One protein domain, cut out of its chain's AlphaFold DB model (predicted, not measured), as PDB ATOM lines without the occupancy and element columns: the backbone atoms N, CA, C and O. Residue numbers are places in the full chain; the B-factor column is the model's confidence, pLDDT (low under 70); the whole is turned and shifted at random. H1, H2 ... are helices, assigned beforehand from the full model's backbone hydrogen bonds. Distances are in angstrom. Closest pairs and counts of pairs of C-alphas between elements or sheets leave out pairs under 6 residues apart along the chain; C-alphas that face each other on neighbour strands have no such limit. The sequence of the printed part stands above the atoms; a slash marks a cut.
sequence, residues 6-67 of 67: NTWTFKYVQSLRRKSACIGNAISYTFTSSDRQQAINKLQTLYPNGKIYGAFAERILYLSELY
ATOM      1  N   ASN A   6      33.773  12.312  43.195       92.44
ATOM      2  CA  ASN A   6      32.657  11.934  44.060       92.44
ATOM      3  C   ASN A   6      31.498  12.949  44.019       92.44
ATOM      4  O   ASN A   6      30.344  12.531  44.156       92.44
ATOM      5  N   THR A   7      31.774  14.230  43.746       93.38
ATOM      6  CA  THR A   7      30.765  15.300  43.668       93.38
ATOM      7  C   THR A   7      30.057  15.369  42.317       93.38
ATOM      8  O   THR A   7      29.075  16.100  42.172       93.38
ATOM      9  N   TRP A   8      30.496  14.595  41.317       95.12
ATOM     10  CA  TRP A   8      29.895  14.645  39.989       95.12
ATOM     11  C   TRP A   8      28.428  14.219  40.020       95.12
ATOM     12  O   TRP A   8      28.066  13.132  40.480       95.12
ATOM     13  N   THR A   9      27.583  15.074  39.458       96.06
ATOM     14  CA  THR A   9      26.172  14.790  39.207       96.06
ATOM     15  C   THR A   9      25.945  14.551  37.722       96.06
ATOM     16  O   THR A   9      26.735  14.971  36.874       96.06
ATOM     17  N   PHE A  10      24.817  13.933  37.377       94.94
ATOM     18  CA  PHE A  10      24.437  13.736  35.979       94.94
ATOM     19  C   PHE A  10      24.372  15.061  35.197       94.94
ATOM     20  O   PHE A  10      24.900  15.161  34.090       94.94
ATOM     21  N   LYS A  11      23.784  16.108  35.798       95.12
ATOM     22  CA  LYS A  11      23.703  17.451  35.196       95.12
ATOM     23  C   LYS A  11      25.090  18.048  34.962       95.12
ATOM     24  O   LYS A  11      25.346  18.593  33.889       95.12
ATOM     25  N   TYR A  12      25.986  17.906  35.936       94.88
ATOM     26  CA  TYR A  12      27.359  18.379  35.821       94.88
ATOM     27  C   TYR A  12      28.093  17.690  34.665       94.88
ATOM     28  O   TYR A  12      28.586  18.361  33.759       94.88
ATOM     29  N   VAL A  13      28.060  16.356  34.612       94.38
ATOM     30  CA  VAL A  13      28.698  15.585  33.535       94.38
ATOM     31  C   VAL A  13      28.110  15.922  32.162       94.38
ATOM     32  O   VAL A  13      28.858  16.056  31.193       94.38
ATOM     33  N   GLN A  14      26.796  16.142  32.054       93.44
ATOM     34  CA  GLN A  14      26.193  16.614  30.804       93.44
ATOM     35  C   GLN A  14      26.718  17.988  30.374       93.44
ATOM     36  O   GLN A  14      26.957  18.202  29.184       93.44
ATOM     37  N   SER A  15      26.919  18.909  31.319       93.69
ATOM     38  CA  SER A  15      27.487  20.226  31.017       93.69
ATOM     39  C   SER A  15      28.917  20.111  30.471       93.69
ATOM     40  O   SER A  15      29.241  20.735  29.458       93.69
ATOM     41  N   LEU A  16      29.736  19.231  31.059       92.56
ATOM     42  CA  LEU A  16      31.088  18.942  30.584       92.56
ATOM     43  C   LEU A  16      31.068  18.272  29.209       92.56
ATOM     44  O   LEU A  16      31.817  18.669  28.323       92.56
ATOM     45  N   ARG A  17      30.161  17.317  28.973       89.94
ATOM     46  CA  ARG A  17      29.999  16.677  27.660       89.94
ATOM     47  C   ARG A  17      29.665  17.692  26.562       89.94
ATOM     48  O   ARG A  17      30.209  17.589  25.467       89.94
ATOM     49  N   ARG A  18      28.813  18.686  26.842       89.12
ATOM     50  CA  ARG A  18      28.517  19.775  25.892       89.12
ATOM     51  C   ARG A  18      29.746  20.648  25.635       89.12
ATOM     52  O   ARG A  18      30.068  20.897  24.481       89.12
ATOM     53  N   LYS A  19      30.480  21.032  26.686       86.31
ATOM     54  CA  LYS A  19      31.749  21.778  26.562       86.31
ATOM     55  C   LYS A  19      32.803  21.003  25.770       86.31
ATOM     56  O   LYS A  19      33.533  21.596  24.985       86.31
ATOM     57  N   SER A  20      32.855  19.681  25.934       82.38
ATOM     58  CA  SER A  20      33.771  18.804  25.202       82.38
ATOM     59  C   SER A  20      33.609  18.917  23.690       82.38
ATOM     60  O   SER A  20      34.608  18.832  22.984       82.38
ATOM     61  N   ALA A  21      32.378  19.080  23.198       73.25
ATOM     62  CA  ALA A  21      32.108  19.222  21.767       73.25
ATOM     63  C   ALA A  21      32.683  20.527  21.190       73.25
ATOM     64  O   ALA A  21      32.934  20.608  19.995       73.25
ATOM     65  N   CYS A  22      32.930  21.529  22.039       68.69
ATOM     66  CA  CYS A  22      33.491  22.820  21.650       68.69
ATOM     67  C   CYS A  22      35.028  22.857  21.706       68.69
ATOM     68  O   CYS A  22      35.625  23.847  21.293       68.69
ATOM     69  N   ILE A  23      35.683  21.817  22.237       67.31
ATOM     70  CA  ILE A  23      37.138  21.788  22.424       67.31
ATOM     71  C   ILE A  23      37.747  20.872  21.362       67.31
ATOM     72  O   ILE A  23      37.722  19.650  21.507       67.31
ATOM     73  N   GLY A  24      38.314  21.473  20.313       66.25
ATOM     74  CA  GLY A  24      39.020  20.775  19.228       66.25
ATOM     75  C   GLY A  24      40.437  20.304  19.579       66.25
ATOM     76  O   GLY A  24      41.092  19.675  18.755       66.25
ATOM     77  N   ASN A  25      40.917  20.584  20.792       67.19
ATOM     78  CA  ASN A  25      42.285  20.266  21.190       67.19
ATOM     79  C   ASN A  25      42.420  18.825  21.698       67.19
ATOM     80  O   ASN A  25      41.526  18.281  22.362       67.19
ATOM     81  N   ALA A  26      43.574  18.227  21.400       68.75
ATOM     82  CA  ALA A  26      43.993  16.962  21.979       68.75
ATOM     83  C   ALA A  26      44.267  17.141  23.480       68.75
ATOM     84  O   ALA A  26      44.892  18.115  23.901       68.75
ATOM     85  N   ILE A  27      43.784  16.202  24.290       71.81
ATOM     86  CA  ILE A  27      44.029  16.194  25.733       71.81
ATOM     87  C   ILE A  27      45.417  15.592  25.947       71.81
ATOM     88  O   ILE A  27      45.603  14.398  25.744       71.81
ATOM     89  N   SER A  28      46.389  16.413  26.342       73.19
ATOM     90  CA  SER A  28      47.761  15.977  26.646       73.19
ATOM     91  C   SER A  28      47.967  15.604  28.119       73.19
ATOM     92  O   SER A  28      49.100  15.431  28.561       73.19
ATOM     93  N   TYR A  29      46.888  15.539  28.904       78.50
ATOM     94  CA  TYR A  29      46.953  15.277  30.337       78.50
ATOM     95  C   TYR A  29      46.851  13.779  30.628       78.50
ATOM     96  O   TYR A  29      45.855  13.139  30.288       78.50
ATOM     97  N   THR A  30      47.864  13.233  31.297       81.94
ATOM     98  CA  THR A  30      47.916  11.814  31.656       81.94
ATOM     99  C   THR A  30      47.335  11.598  33.051       81.94
ATOM    100  O   THR A  30      47.941  11.979  34.048       81.94
ATOM    101  N   PHE A  31      46.173  10.948  33.132       87.44
ATOM    102  CA  PHE A  31      45.574  10.528  34.403       87.44
ATOM    103  C   PHE A  31      46.141   9.193  34.887       87.44
ATOM    104  O   PHE A  31      46.436   8.292  34.086       87.44
ATOM    105  N   THR A  32      46.225   9.022  36.209       90.25
ATOM    106  CA  THR A  32      46.598   7.728  36.789       90.25
ATOM    107  C   THR A  32      45.540   6.670  36.461       90.25
ATOM    108  O   THR A  32      44.379   6.980  36.183       90.25
ATOM    109  N   SER A  33      45.922   5.391  36.491       90.38
ATOM    110  CA  SER A  33      44.966   4.292  36.299       90.38
ATOM    111  C   SER A  33      43.871   4.292  37.376       90.38
ATOM    112  O   SER A  33      42.729   3.940  37.087       90.38
ATOM    113  N   SER A  34      44.203   4.740  38.592       92.50
ATOM    114  CA  SER A  34      43.248   4.868  39.699       92.50
ATOM    115  C   SER A  34      42.184   5.928  39.403       92.50
ATOM    116  O   SER A  34      40.992   5.623  39.455       92.50
ATOM    117  N   ASP A  35      42.595   7.135  38.994       91.00
ATOM    118  CA  ASP A  35      41.664   8.229  38.671       91.00
ATOM    119  C   ASP A  35      40.707   7.831  37.548       91.00
ATOM    120  O   ASP A  35      39.501   8.074  37.616       91.00
ATOM    121  N   ARG A  36      41.239   7.153  36.524       92.19
ATOM    122  CA  ARG A  36      40.438   6.629  35.417       92.19
ATOM    123  C   ARG A  36      39.405   5.627  35.889       92.19
ATOM    124  O   ARG A  36      38.241   5.751  35.518       92.19
ATOM    125  N   GLN A  37      39.799   4.657  36.712       94.38
ATOM    126  CA  GLN A  37      38.869   3.647  37.204       94.38
ATOM    127  C   GLN A  37      37.777   4.272  38.078       94.38
ATOM    128  O   GLN A  37      36.603   3.936  37.934       94.38
ATOM    129  N   GLN A  38      38.137   5.226  38.941       95.38
ATOM    130  CA  GLN A  38      37.174   5.954  39.766       95.38
ATOM    131  C   GLN A  38      36.190   6.761  38.911       95.38
ATOM    132  O   GLN A  38      34.981   6.709  39.150       95.38
ATOM    133  N   ALA A  39      36.681   7.457  37.885       94.88
ATOM    134  CA  ALA A  39      35.840   8.197  36.952       94.88
ATOM    135  C   ALA A  39      34.910   7.273  36.159       94.88
ATOM    136  O   ALA A  39      33.721   7.566  36.055       94.88
ATOM    137  N   ILE A  40      35.411   6.144  35.645       95.50
ATOM    138  CA  ILE A  40      34.596   5.142  34.945       95.50
ATOM    139  C   ILE A  40      33.491   4.627  35.864       95.50
ATOM    140  O   ILE A  40      32.326   4.656  35.478       95.50
ATOM    141  N   ASN A  41      33.833   4.228  37.093       95.19
ATOM    142  CA  ASN A  41      32.863   3.726  38.063       95.19
ATOM    143  C   ASN A  41      31.789   4.779  38.354       95.19
ATOM    144  O   ASN A  41      30.597   4.492  38.267       95.19
ATOM    145  N   LYS A  42      32.194   6.025  38.631       96.31
ATOM    146  CA  LYS A  42      31.252   7.123  38.865       96.31
ATOM    147  C   LYS A  42      30.356   7.356  37.650       96.31
ATOM    148  O   LYS A  42      29.142   7.450  37.802       96.31
ATOM    149  N   LEU A  43      30.914   7.415  36.445       95.88
ATOM    150  CA  LEU A  43      30.140   7.603  35.219       95.88
ATOM    151  C   LEU A  43      29.180   6.438  34.963       95.88
ATOM    152  O   LEU A  43      28.052   6.683  34.551       95.88
ATOM    153  N   GLN A  44      29.565   5.202  35.281       96.12
ATOM    154  CA  GLN A  44      28.687   4.039  35.168       96.12
ATOM    155  C   GLN A  44      27.467   4.163  36.091       96.12
ATOM    156  O   GLN A  44      26.359   3.843  35.673       96.12
ATOM    157  N   THR A  45      27.629   4.710  37.306       96.19
ATOM    158  CA  THR A  45      26.479   4.989  38.196       96.19
ATOM    159  C   THR A  45      25.539   6.062  37.635       96.19
ATOM    160  O   THR A  45      24.336   6.014  37.873       96.19
ATOM    161  N   LEU A  46      26.069   7.027  36.875       95.25
ATOM    162  CA  LEU A  46      25.293   8.116  36.269       95.25
ATOM    163  C   LEU A  46      24.638   7.709  34.938       95.25
ATOM    164  O   LEU A  46      23.642   8.308  34.539       95.25
ATOM    165  N   TYR A  47      25.188   6.702  34.261       92.75
ATOM    166  CA  TYR A  47      24.681   6.128  33.016       92.75
ATOM    167  C   TYR A  47      24.506   4.611  33.184       92.75
ATOM    168  O   TYR A  47      25.247   3.845  32.569       92.75
ATOM    169  N   PRO A  48      23.527   4.149  33.986       89.81
ATOM    170  CA  PRO A  48      23.411   2.738  34.371       89.81
ATOM    171  C   PRO A  48      23.284   1.789  33.173       89.81
ATOM    172  O   PRO A  48      23.840   0.697  33.193       89.81
ATOM    173  N   ASN A  49      22.634   2.242  32.097       91.38
ATOM    174  CA  ASN A  49      22.446   1.473  30.862       91.38
ATOM    175  C   ASN A  49      23.458   1.840  29.758       91.38
ATOM    176  O   ASN A  49      23.358   1.356  28.633       91.38
ATOM    177  N   GLY A  50      24.390   2.753  30.039       86.50
ATOM    178  CA  GLY A  50      25.374   3.238  29.076       86.50
ATOM    179  C   GLY A  50      26.704   2.509  29.215       86.50
ATOM    180  O   GLY A  50      27.176   2.266  30.323       86.50
ATOM    181  N   LYS A  51      27.350   2.207  28.085       88.56
ATOM    182  CA  LYS A  51      28.741   1.744  28.082       88.56
ATOM    183  C   LYS A  51      29.676   2.944  28.223       88.56
ATOM    184  O   LYS A  51      29.697   3.819  27.357       88.56
ATOM    185  N   ILE A  52      30.459   2.979  29.300       92.38
ATOM    186  CA  ILE A  52      31.457   4.026  29.532       92.38
ATOM    187  C   ILE A  52      32.797   3.615  28.920       92.38
ATOM    188  O   ILE A  52      33.419   2.642  29.338       92.38
ATOM    189  N   TYR A  53      33.252   4.375  27.924       88.50
ATOM    190  CA  TYR A  53      34.572   4.198  27.319       88.50
ATOM    191  C   TYR A  53      35.638   4.985  28.089       88.50
ATOM    192  O   TYR A  53      35.380   6.103  28.541       88.50
ATOM    193  N   GLY A  54      36.860   4.447  28.164       88.38
ATOM    194  CA  GLY A  54      37.986   5.104  28.841       88.38
ATOM    195  C   GLY A  54      38.263   6.517  28.318       88.38
ATOM    196  O   GLY A  54      38.358   7.447  29.110       88.38
ATOM    197  N   ALA A  55      38.249   6.710  26.995       87.62
ATOM    198  CA  ALA A  55      38.442   8.027  26.379       87.62
ATOM    199  C   ALA A  55      37.376   9.057  26.801       87.62
ATOM    200  O   ALA A  55      37.669  10.244  26.936       87.62
ATOM    201  N   PHE A  56      36.133   8.620  27.041       90.00
ATOM    202  CA  PHE A  56      35.093   9.503  27.568       90.00
ATOM    203  C   PHE A  56      35.371   9.869  29.030       90.00
ATOM    204  O   PHE A  56      35.278  11.042  29.386       90.00
ATOM    205  N   ALA A  57      35.767   8.900  29.859       92.44
ATOM    206  CA  ALA A  57      36.116   9.149  31.255       92.44
ATOM    207  C   ALA A  57      37.316  10.098  31.400       92.44
ATOM    208  O   ALA A  57      37.235  11.058  32.161       92.44
ATOM    209  N   GLU A  58      38.379   9.896  30.619       91.00
ATOM    210  CA  GLU A  58      39.542  10.793  30.561       91.00
ATOM    211  C   GLU A  58      39.145  12.209  30.122       91.00
ATOM    212  O   GLU A  58      39.630  13.197  30.674       91.00
ATOM    213  N   ARG A  59      38.202  12.330  29.181       90.00
ATOM    214  CA  ARG A  59      37.699  13.635  28.742       90.00
ATOM    215  C   ARG A  59      36.930  14.362  29.838       90.00
ATOM    216  O   ARG A  59      37.142  15.553  30.036       90.00
ATOM    217  N   ILE A  60      36.054  13.667  30.560       92.94
ATOM    218  CA  ILE A  60      35.317  14.259  31.683       92.94
ATOM    219  C   ILE A  60      36.267  14.629  32.827       92.94
ATOM    220  O   ILE A  60      36.152  15.732  33.357       92.94
ATOM    221  N   LEU A  61      37.238  13.767  33.146       92.44
ATOM    222  CA  LEU A  61      38.299  14.050  34.114       92.44
ATOM    223  C   LEU A  61      39.039  15.342  33.765       92.44
ATOM    224  O   LEU A  61      39.095  16.262  34.577       92.44
ATOM    225  N   TYR A  62      39.523  15.457  32.531       91.12
ATOM    226  CA  TYR A  62      40.207  16.657  32.059       91.12
ATOM    227  C   TYR A  62      39.347  17.912  32.177       91.12
ATOM    228  O   TYR A  62      39.789  18.936  32.692       91.12
ATOM    229  N   LEU A  63      38.086  17.837  31.760       90.50
ATOM    230  CA  LEU A  63      37.198  18.990  31.837       90.50
ATOM    231  C   LEU A  63      36.844  19.362  33.282       90.50
ATOM    232  O   LEU A  63      36.638  20.541  33.544       90.50
ATOM    233  N   SER A  64      36.833  18.404  34.212       91.25
ATOM    234  CA  SER A  64      36.630  18.654  35.649       91.25
ATOM    235  C   SER A  64      37.839  19.266  36.375       91.25
ATOM    236  O   SER A  64      37.719  19.758  37.499       91.25
ATOM    237  N   GLU A  65      39.021  19.212  35.756       88.00
ATOM    238  CA  GLU A  65      40.201  19.961  36.198       88.00
ATOM    239  C   GLU A  65      40.111  21.427  35.755       88.00
ATOM    240  O   GLU A  65      40.479  22.339  36.498       88.00
ATOM    241  N   LEU A  66      39.590  21.663  34.548       86.25
ATOM    242  CA  LEU A  66      39.494  23.000  33.962       86.25
ATOM    243  C   LEU A  66      38.341  23.830  34.535       86.25
ATOM    244  O   LEU A  66      38.526  25.021  34.824       86.25
ATOM    245  N   TYR A  67      37.170  23.211  34.683       84.81
ATOM    246  CA  TYR A  67      35.913  23.826  35.119       84.81
ATOM    247  C   TYR A  67      35.505  23.308  36.491       84.81
ATOM    248  O   TYR A  67      34.974  24.128  37.269       84.81
TER     249      TYR A  67
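Overview. This is residues 6 to 67 of the 67 residues of an uncharacterized protein of Lachnospiraceae bacterium (UniProt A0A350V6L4). The longest helix, H2, and H1 make a wide V, with the end of H2 near the start of H1, and H3 runs through the space between them, crossing each at nearly a right angle. The long link from H1 to H2 spans the open side of the V, and with the two helices it makes a ring round H3, which is the core. The printed part has 62 residues with three named helices, H1, H2 and H3 in that order along the chain, and no named strand; the class is all helix. It is compact, with a radius of gyration of the C-alphas of 10.9 A, and its rounded outline spans 29 by 24 by 21 A.

Along the chain. Find C-alpha 33 at (44.966, 4.292, 36.299); there H2 begins, residues 33 to 46, and it runs 20.0 A to C-alpha 46 at (25.293, 8.116, 36.269), with x falling along it. Earlier in the printed part is H1, residues 10 to 21, 17.1 A from first to last C-alpha; look for its first C-alpha at (24.437, 13.736, 35.979). After H2 comes H3, residues 54 to 66, 18.7 A long, which ends at C-alpha 66 at (39.494, 23.000, 33.962).

Arrangement. Start from H2 and look at Ile 40: its C-alpha and that of Ala 57 in H3 are the closest of the two helices, 5.7 A apart. H2 and H3 touch, and their lines are about perpendicular at 85 degrees. Farther along H3, residues 59 to 64 alone touch H1; the closest C-alphas there are those of Leu 16 and Leu 63, 6.2 A apart. H1 and H3 are also about perpendicular, at 86 degrees. H1 and H2 are close but not clearly touching, with the C-alphas of Phe 10 and Leu 46 the closest at 5.7 A. These two run opposite ways at a steep tilt of 64 degrees. In the backbones of H1, H2 and H3, every O i to N i+4 pair is within hydrogen-bond range.

Size, cuts and confidence. The two C-alphas farthest apart are those of Ser 28 and Asn 49, at 29.5 A; look for the first in the link from H1 to H2 and the second in the link from H2 to H3. The link from H1 to H2 is long, with 11 residues, and that from H2 to H3 is short, with 7. The printed part has no cut from residue 6 to residue 67, the chain's last. The mean pLDDT of the printed part is 88.5, and residues 22 to 26, in the long link, are under 70.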